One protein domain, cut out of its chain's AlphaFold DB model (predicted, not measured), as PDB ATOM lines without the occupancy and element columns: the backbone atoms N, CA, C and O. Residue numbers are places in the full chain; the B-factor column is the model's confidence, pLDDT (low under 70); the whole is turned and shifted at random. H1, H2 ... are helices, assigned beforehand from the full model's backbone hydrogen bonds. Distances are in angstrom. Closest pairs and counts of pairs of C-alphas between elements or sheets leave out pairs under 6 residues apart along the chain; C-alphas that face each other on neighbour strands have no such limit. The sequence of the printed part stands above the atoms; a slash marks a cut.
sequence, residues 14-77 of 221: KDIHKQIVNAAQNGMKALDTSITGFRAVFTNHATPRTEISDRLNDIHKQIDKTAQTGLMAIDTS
ATOM      1  N   LYS A  14     345.758 106.140 220.288       83.31
ATOM      2  CA  LYS A  14     345.768 104.991 221.202       83.31
ATOM      3  C   LYS A  14     344.748 105.178 222.327       83.31
ATOM      4  O   LYS A  14     344.026 104.237 222.649       83.31
ATOM      5  N   ASP A  15     344.605 106.405 222.820       90.25
ATOM      6  CA  ASP A  15     343.635 106.723 223.870       90.25
ATOM      7  C   ASP A  15     342.184 106.573 223.402       90.25
ATOM      8  O   ASP A  15     341.368 105.980 224.107       90.25
ATOM      9  N   ILE A  16     341.862 107.026 222.186       87.94
ATOM     10  CA  ILE A  16     340.504 106.894 221.629       87.94
ATOM     11  C   ILE A  16     340.141 105.421 221.428       87.94
ATOM     12  O   ILE A  16     339.041 105.003 221.783       87.94
ATOM     13  N   HIS A  17     341.062 104.618 220.888       88.25
ATOM     14  CA  HIS A  17     340.807 103.193 220.692       88.25
ATOM     15  C   HIS A  17     340.553 102.481 222.028       88.25
ATOM     16  O   HIS A  17     339.584 101.733 222.154       88.25
ATOM     17  N   LYS A  18     341.357 102.787 223.054       93.50
ATOM     18  CA  LYS A  18     341.176 102.247 224.406       93.50
ATOM     19  C   LYS A  18     339.823 102.637 225.010       93.50
ATOM     20  O   LYS A  18     339.163 101.792 225.607       93.50
ATOM     21  N   GLN A  19     339.380 103.882 224.828       92.31
ATOM     22  CA  GLN A  19     338.065 104.327 225.307       92.31
ATOM     23  C   GLN A  19     336.913 103.574 224.629       92.31
ATOM     24  O   GLN A  19     335.993 103.135 225.317       92.31
ATOM     25  N   ILE A  20     336.982 103.363 223.311       90.25
ATOM     26  CA  ILE A  20     335.956 102.620 222.562       90.25
ATOM     27  C   ILE A  20     335.892 101.160 223.025       90.25
ATOM     28  O   ILE A  20     334.805 100.646 223.287       90.25
ATOM     29  N   VAL A  21     337.046 100.499 223.170       94.19
ATOM     30  CA  VAL A  21     337.114  99.105 223.636       94.19
ATOM     31  C   VAL A  21     336.538  98.974 225.048       94.19
ATOM     32  O   VAL A  21     335.721  98.088 225.291       94.19
ATOM     33  N   ASN A  22     336.882  99.891 225.955       93.00
ATOM     34  CA  ASN A  22     336.348  99.889 227.317       93.00
ATOM     35  C   ASN A  22     334.826 100.114 227.343       93.00
ATOM     36  O   ASN A  22     334.117  99.433 228.083       93.00
ATOM     37  N   ALA A  23     334.310 101.034 226.524       90.06
ATOM     38  CA  ALA A  23     332.874 101.283 226.422       90.06
ATOM     39  C   ALA A  23     332.119 100.049 225.898       90.06
ATOM     40  O   ALA A  23     331.104  99.658 226.476       90.06
ATOM     41  N   ALA A  24     332.646  99.387 224.862       88.56
ATOM     42  CA  ALA A  24     332.061  98.167 224.310       88.56
ATOM     43  C   ALA A  24     332.064  97.011 225.326       88.56
ATOM     44  O   ALA A  24     331.054  96.329 225.496       88.56
ATOM     45  N   GLN A  25     333.170  96.820 226.050       92.31
ATOM     46  CA  GLN A  25     333.272  95.793 227.090       92.31
ATOM     47  C   GLN A  25     332.297  96.037 228.246       92.31
ATOM     48  O   GLN A  25     331.668  95.096 228.726       92.31
ATOM     49  N   ASN A  26     332.129  97.291 228.671       91.12
ATOM     50  CA  ASN A  26     331.160  97.640 229.709       91.12
ATOM     51  C   ASN A  26     329.717  97.412 229.239       91.12
ATOM     52  O   ASN A  26     328.911  96.873 229.998       91.12
ATOM     53  N   GLY A  27     329.410  97.745 227.980       91.44
ATOM     54  CA  GLY A  27     328.113  97.449 227.368       91.44
ATOM     55  C   GLY A  27     327.811  95.948 227.331       91.44
ATOM     56  O   GLY A  27     326.727  95.530 227.731       91.44
ATOM     57  N   MET A  28     328.789  95.124 226.941       87.38
ATOM     58  CA  MET A  28     328.645  93.664 226.927       87.38
ATOM     59  C   MET A  28     328.445  93.074 228.329       87.38
ATOM     60  O   MET A  28     327.562  92.244 228.516       87.38
ATOM     61  N   LYS A  29     329.185  93.545 229.343       90.06
ATOM     62  CA  LYS A  29     328.989  93.102 230.739       90.06
ATOM     63  C   LYS A  29     327.594  93.436 231.275       90.06
ATOM     64  O   LYS A  29     326.994  92.628 231.987       90.06
ATOM     65  N   ALA A  30     327.071  94.617 230.942       84.12
ATOM     66  CA  ALA A  30     325.713  95.007 231.313       84.12
ATOM     67  C   ALA A  30     324.665  94.107 230.634       84.12
ATOM     68  O   ALA A  30     323.712  93.671 231.285       84.12
ATOM     69  N   LEU A  31     324.877  93.767 229.356       88.62
ATOM     70  CA  LEU A  31     324.022  92.843 228.610       88.62
ATOM     71  C   LEU A  31     324.016  91.439 229.236       88.62
ATOM     72  O   LEU A  31     322.943  90.898 229.494       88.62
ATOM     73  N   ASP A  32     325.184  90.874 229.547       86.88
ATOM     74  CA  ASP A  32     325.298  89.544 230.163       86.88
ATOM     75  C   ASP A  32     324.621  89.488 231.538       86.88
ATOM     76  O   ASP A  32     323.932  88.518 231.872       86.88
ATOM     77  N   THR A  33     324.750  90.563 232.321       88.56
ATOM     78  CA  THR A  33     324.068  90.696 233.615       88.56
ATOM     79  C   THR A  33     322.548  90.720 233.430       88.56
ATOM     80  O   THR A  33     321.827  90.028 234.151       88.56
ATOM     81  N   SER A  34     322.050  91.445 232.422       83.62
ATOM     82  CA  SER A  34     320.623  91.493 232.081       83.62
ATOM     83  C   SER A  34     320.090  90.128 231.625       83.62
ATOM     84  O   SER A  34     319.059  89.673 232.123       83.62
ATOM     85  N   ILE A  35     320.819  89.422 230.752       85.56
ATOM     86  CA  ILE A  35     320.451  88.077 230.274       85.56
ATOM     87  C   ILE A  35     320.419  87.076 231.435       85.56
ATOM     88  O   ILE A  35     319.508  86.249 231.521       85.56
ATOM     89  N   THR A  36     321.387  87.158 232.349       86.81
ATOM     90  CA  THR A  36     321.442  86.297 233.539       86.81
ATOM     91  C   THR A  36     320.267  86.578 234.474       86.81
ATOM     92  O   THR A  36     319.590  85.642 234.907       86.81
ATOM     93  N   GLY A  37     319.951  87.856 234.711       81.75
ATOM     94  CA  GLY A  37     318.767  88.263 235.469       81.75
ATOM     95  C   GLY A  37     317.469  87.762 234.834       81.75
ATOM     96  O   GLY A  37     316.595  87.255 235.534       81.75
ATOM     97  N   PHE A  38     317.371  87.806 233.503       76.62
ATOM     98  CA  PHE A  38     316.228  87.275 232.768       76.62
ATOM     99  C   PHE A  38     316.093  85.758 232.949       76.62
ATOM    100  O   PHE A  38     315.009  85.278 233.262       76.62
ATOM    101  N   ARG A  39     317.182  84.983 232.841       76.94
ATOM    102  CA  ARG A  39     317.136  83.526 233.077       76.94
ATOM    103  C   ARG A  39     316.639  83.179 234.483       76.94
ATOM    104  O   ARG A  39     315.805  82.289 234.605       76.94
ATOM    105  N   ALA A  40     317.076  83.916 235.505       74.31
ATOM    106  CA  ALA A  40     316.631  83.709 236.885       74.31
ATOM    107  C   ALA A  40     315.126  83.978 237.087       74.31
ATOM    108  O   ALA A  40     314.486  83.340 237.922       74.31
ATOM    109  N   VAL A  41     314.533  84.896 236.314       73.69
ATOM    110  CA  VAL A  41     313.082  85.158 236.344       73.69
ATOM    111  C   VAL A  41     312.295  83.971 235.781       73.69
ATOM    112  O   VAL A  41     311.243  83.629 236.308       73.69
ATOM    113  N   PHE A  42     312.803  83.311 234.738       74.25
ATOM    114  CA  PHE A  42     312.078  82.235 234.051       74.25
ATOM    115  C   PHE A  42     312.182  80.861 234.722       74.25
ATOM    116  O   PHE A  42     311.350  80.001 234.445       74.25
ATOM    117  N   THR A  43     313.163  80.632 235.598       78.69
ATOM    118  CA  THR A  43     313.314  79.345 236.302       78.69
ATOM    119  C   THR A  43     312.418  79.212 237.534       78.69
ATOM    120  O   THR A  43     312.218  78.103 238.025       78.69
ATOM    121  N   ASN A  44     311.839  80.310 238.026       76.31
ATOM    122  CA  ASN A  44     310.936  80.289 239.173       76.31
ATOM    123  C   ASN A  44     309.491  80.070 238.707       76.31
ATOM    124  O   ASN A  44     308.756  81.004 238.400       76.31
ATOM    125  N   HIS A  45     309.067  78.806 238.660       69.31
ATOM    126  CA  HIS A  45     307.731  78.408 238.195       69.31
ATOM    127  C   HIS A  45     306.558  78.893 239.073       69.31
ATOM    128  O   HIS A  45     305.405  78.720 238.683       69.31
ATOM    129  N   ALA A  46     306.834  79.501 240.231       82.12
ATOM    130  CA  ALA A  46     305.827  79.956 241.189       82.12
ATOM    131  C   ALA A  46     305.543  81.472 241.144       82.12
ATOM    132  O   ALA A  46     304.684  81.946 241.883       82.12
ATOM    133  N   THR A  47     306.243  82.248 240.308       76.38
ATOM    134  CA  THR A  47     306.081  83.710 240.298       76.38
ATOM    135  C   THR A  47     304.789  84.125 239.569       76.38
ATOM    136  O   THR A  47     304.552  83.676 238.440       76.38
ATOM    137  N   PRO A  48     303.939  84.985 240.163       79.88
ATOM    138  CA  PRO A  48     302.715  85.471 239.531       79.88
ATOM    139  C   PRO A  48     302.995  86.174 238.197       79.88
ATOM    140  O   PRO A  48     303.939  86.953 238.061       79.88
ATOM    141  N   ARG A  49     302.136  85.947 237.194       75.12
ATOM    142  CA  ARG A  49     302.289  86.528 235.842       75.12
ATOM    143  C   ARG A  49     302.331  88.061 235.819       75.12
ATOM    144  O   ARG A  49     302.919  88.620 234.897       75.12
ATOM    145  N   THR A  50     301.705  88.720 236.788       76.44
ATOM    146  CA  THR A  50     301.667  90.185 236.901       76.44
ATOM    147  C   THR A  50     303.044  90.754 237.245       76.44
ATOM    148  O   THR A  50     303.516  91.651 236.557       76.44
ATOM    149  N   GLU A  51     303.754  90.136 238.190       80.56
ATOM    150  CA  GLU A  51     305.101  90.550 238.603       80.56
ATOM    151  C   GLU A  51     306.132  90.387 237.470       80.56
ATOM    152  O   GLU A  51     307.045  91.197 237.312       80.56
ATOM    153  N   ILE A  52     305.962  89.371 236.617       81.12
ATOM    154  CA  ILE A  52     306.812  89.183 235.432       81.12
ATOM    155  C   ILE A  52     306.617  90.334 234.434       81.12
ATOM    156  O   ILE A  52     307.592  90.809 233.856       81.12
ATOM    157  N   SER A  53     305.381  90.800 234.234       81.94
ATOM    158  CA  SER A  53     305.083  91.898 233.305       81.94
ATOM    159  C   SER A  53     305.713  93.216 233.755       81.94
ATOM    160  O   SER A  53     306.328  93.910 232.945       81.94
ATOM    161  N   ASP A  54     305.614  93.532 235.045       86.75
ATOM    162  CA  ASP A  54     306.164  94.774 235.594       86.75
ATOM    163  C   ASP A  54     307.696  94.781 235.509       86.75
ATOM    164  O   ASP A  54     308.297  95.742 235.021       86.75
ATOM    165  N   ARG A  55     308.341  93.651 235.832       83.50
ATOM    166  CA  ARG A  55     309.799  93.500 235.697       83.50
ATOM    167  C   ARG A  55     310.274  93.595 234.247       83.50
ATOM    168  O   ARG A  55     311.352  94.133 233.993       83.50
ATOM    169  N   LEU A  56     309.498  93.096 233.282       84.56
ATOM    170  CA  LEU A  56     309.821  93.232 231.856       84.56
ATOM    171  C   LEU A  56     309.724  94.684 231.376       84.56
ATOM    172  O   LEU A  56     310.573  95.114 230.594       84.56
ATOM    173  N   ASN A  57     308.738  95.442 231.860       86.25
ATOM    174  CA  ASN A  57     308.611  96.866 231.555       86.25
ATOM    175  C   ASN A  57     309.793  97.673 232.109       86.25
ATOM    176  O   ASN A  57     310.343  98.519 231.400       86.25
ATOM    177  N   ASP A  58     310.243  97.369 233.328       87.81
ATOM    178  CA  ASP A  58     311.422  98.011 233.915       87.81
ATOM    179  C   ASP A  58     312.702  97.712 233.125       87.81
ATOM    180  O   ASP A  58     313.501  98.617 232.870       87.81
ATOM    181  N   ILE A  59     312.880  96.467 232.669       82.75
ATOM    182  CA  ILE A  59     314.010  96.087 231.809       82.75
ATOM    183  C   ILE A  59     313.963  96.859 230.486       82.75
ATOM    184  O   ILE A  59     314.984  97.399 230.061       82.75
ATOM    185  N   HIS A  60     312.789  96.967 229.858       80.19
ATOM    186  CA  HIS A  60     312.631  97.722 228.611       80.19
ATOM    187  C   HIS A  60     313.023  99.192 228.799       80.19
ATOM    188  O   HIS A  60     313.814  99.736 228.029       80.19
ATOM    189  N   LYS A  61     312.562  99.809 229.892       86.62
ATOM    190  CA  LYS A  61     312.879 101.198 230.243       86.62
ATOM    191  C   LYS A  61     314.374 101.411 230.502       86.62
ATOM    192  O   LYS A  61     314.917 102.457 230.144       86.62
ATOM    193  N   GLN A  62     315.063 100.438 231.104       83.50
ATOM    194  CA  GLN A  62     316.518 100.495 231.292       83.50
ATOM    195  C   GLN A  62     317.287 100.373 229.973       83.50
ATOM    196  O   GLN A  62     318.277 101.086 229.780       83.50
ATOM    197  N   ILE A  63     316.834  99.512 229.056       81.62
ATOM    198  CA  ILE A  63     317.430  99.375 227.721       81.62
ATOM    199  C   ILE A  63     317.275 100.685 226.945       81.62
ATOM    200  O   ILE A  63     318.273 101.200 226.441       81.62
ATOM    201  N   ASP A  64     316.077 101.275 226.931       81.75
ATOM    202  CA  ASP A  64     315.821 102.549 226.250       81.75
ATOM    203  C   ASP A  64     316.686 103.679 226.815       81.75
ATOM    204  O   ASP A  64     317.323 104.418 226.063       81.75
ATOM    205  N   LYS A  65     316.799 103.773 228.146       85.19
ATOM    206  CA  LYS A  65     317.658 104.766 228.807       85.19
ATOM    207  C   LYS A  65     319.138 104.579 228.454       85.19
ATOM    208  O   LYS A  65     319.857 105.559 228.239       85.19
ATOM    209  N   THR A  66     319.602 103.333 228.381       81.56
ATOM    210  CA  THR A  66     320.994 103.008 228.031       81.56
ATOM    211  C   THR A  66     321.279 103.322 226.562       81.56
ATOM    212  O   THR A  66     322.293 103.947 226.256       81.56
ATOM    213  N   ALA A  67     320.362 102.967 225.659       77.31
ATOM    214  CA  ALA A  67     320.459 103.269 224.234       77.31
ATOM    215  C   ALA A  67     320.456 104.783 223.970       77.31
ATOM    216  O   ALA A  67     321.293 105.270 223.213       77.31
ATOM    217  N   GLN A  68     319.587 105.540 224.647       76.25
ATOM    218  CA  GLN A  68     319.560 107.005 224.569       76.25
ATOM    219  C   GLN A  68     320.869 107.630 225.058       76.25
ATOM    220  O   GLN A  68     321.413 108.514 224.402       76.25
ATOM    221  N   THR A  69     321.417 107.142 226.173       78.19
ATOM    222  CA  THR A  69     322.702 107.630 226.701       78.19
ATOM    223  C   THR A  69     323.849 107.331 225.730       78.19
ATOM    224  O   THR A  69     324.689 108.196 225.479       78.19
ATOM    225  N   GLY A  70     323.860 106.134 225.133       74.75
ATOM    226  CA  GLY A  70     324.824 105.759 224.099       74.75
ATOM    227  C   GLY A  70     324.722 106.634 222.846       74.75
ATOM    228  O   GLY A  70     325.742 107.077 222.328       74.75
ATOM    229  N   LEU A  71     323.502 106.945 222.396       68.12
ATOM    230  CA  LEU A  71     323.259 107.832 221.253       68.12
ATOM    231  C   LEU A  71     323.700 109.277 221.528       68.12
ATOM    232  O   LEU A  71     324.359 109.867 220.676       68.12
ATOM    233  N   MET A  72     323.442 109.824 222.720       68.75
ATOM    234  CA  MET A  72     323.930 111.163 223.101       68.75
ATOM    235  C   MET A  72     325.467 111.241 223.145       68.75
ATOM    236  O   MET A  72     326.063 112.253 222.767       68.75
ATOM    237  N   ALA A  73     326.140 110.168 223.569       59.41
ATOM    238  CA  ALA A  73     327.603 110.103 223.545       59.41
ATOM    239  C   ALA A  73     328.172 110.086 222.111       59.41
ATOM    240  O   ALA A  73     329.280 110.569 221.879       59.41
ATOM    241  N   ILE A  74     327.417 109.559 221.143       65.31
ATOM    242  CA  ILE A  74     327.794 109.568 219.723       65.31
ATOM    243  C   ILE A  74     327.546 110.955 219.111       65.31
ATOM    244  O   ILE A  74     328.423 111.460 218.410       65.31
ATOM    245  N   ASP A  75     326.414 111.589 219.433       58.22
ATOM    246  CA  ASP A  75     326.019 112.925 218.951       58.22
ATOM    247  C   ASP A  75     326.983 114.039 219.406       58.22
ATOM    248  O   ASP A  75     327.326 114.950 218.661       58.22
ATOM    249  N   THR A  76     327.534 113.915 220.617       59.50
ATOM    250  CA  THR A  76     328.561 114.846 221.127       59.50
ATOM    251  C   THR A  76     329.945 114.640 220.503       59.50
ATOM    252  O   THR A  76     330.833 115.491 220.642       59.50
ATOM    253  N   SER A  77     330.164 113.537 219.782       55.91
ATOM    254  CA  SER A  77     331.407 113.334 219.052       55.91
ATOM    255  C   SER A  77     331.353 114.127 217.739       55.91
ATOM    256  O   SER A  77     330.500 113.900 216.892       55.91
TER     257      SER A  77
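This is residues 14 to 77 of the 221 residues of an uncharacterized protein of Heligmosomoides polygyrus (UniProt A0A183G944). Two long helices, H1 and then H2, run side by side in opposite directions and are joined at one end by a loop, residues 43 to 48, as a narrow, loosely closed U. The 64 printed residues have two named helices and no named strand; the class is all helix. The whole is only just loose, close to extended, with a radius of gyration of the C-alphas of 15.7 A, and its outline is a rod spanning 51 by 19 by 6 A.

H1, residues 14 to 42, and H2, residues 49 to 75, are close but not clearly touching; their closest C-alphas, those of Val 41 and Ile 52, are 7.5 A apart. They run opposite ways at a shallow tilt of 8 degrees. In both helices every O i to N i+4 pair is within hydrogen-bond range.

H1 begins at C-alpha 14, (345.768, 104.991, 221.202), and is 42.6 A long. H2 is 39.3 A long and ends at C-alpha 75, (326.019, 112.925, 218.951).

The printed part has no cut. The link is short. Residues 14 to 22, 43 to 50 and 71 to 77 stand free. The model's pLDDT is under 70 at residue 45 and residues 71 to 77.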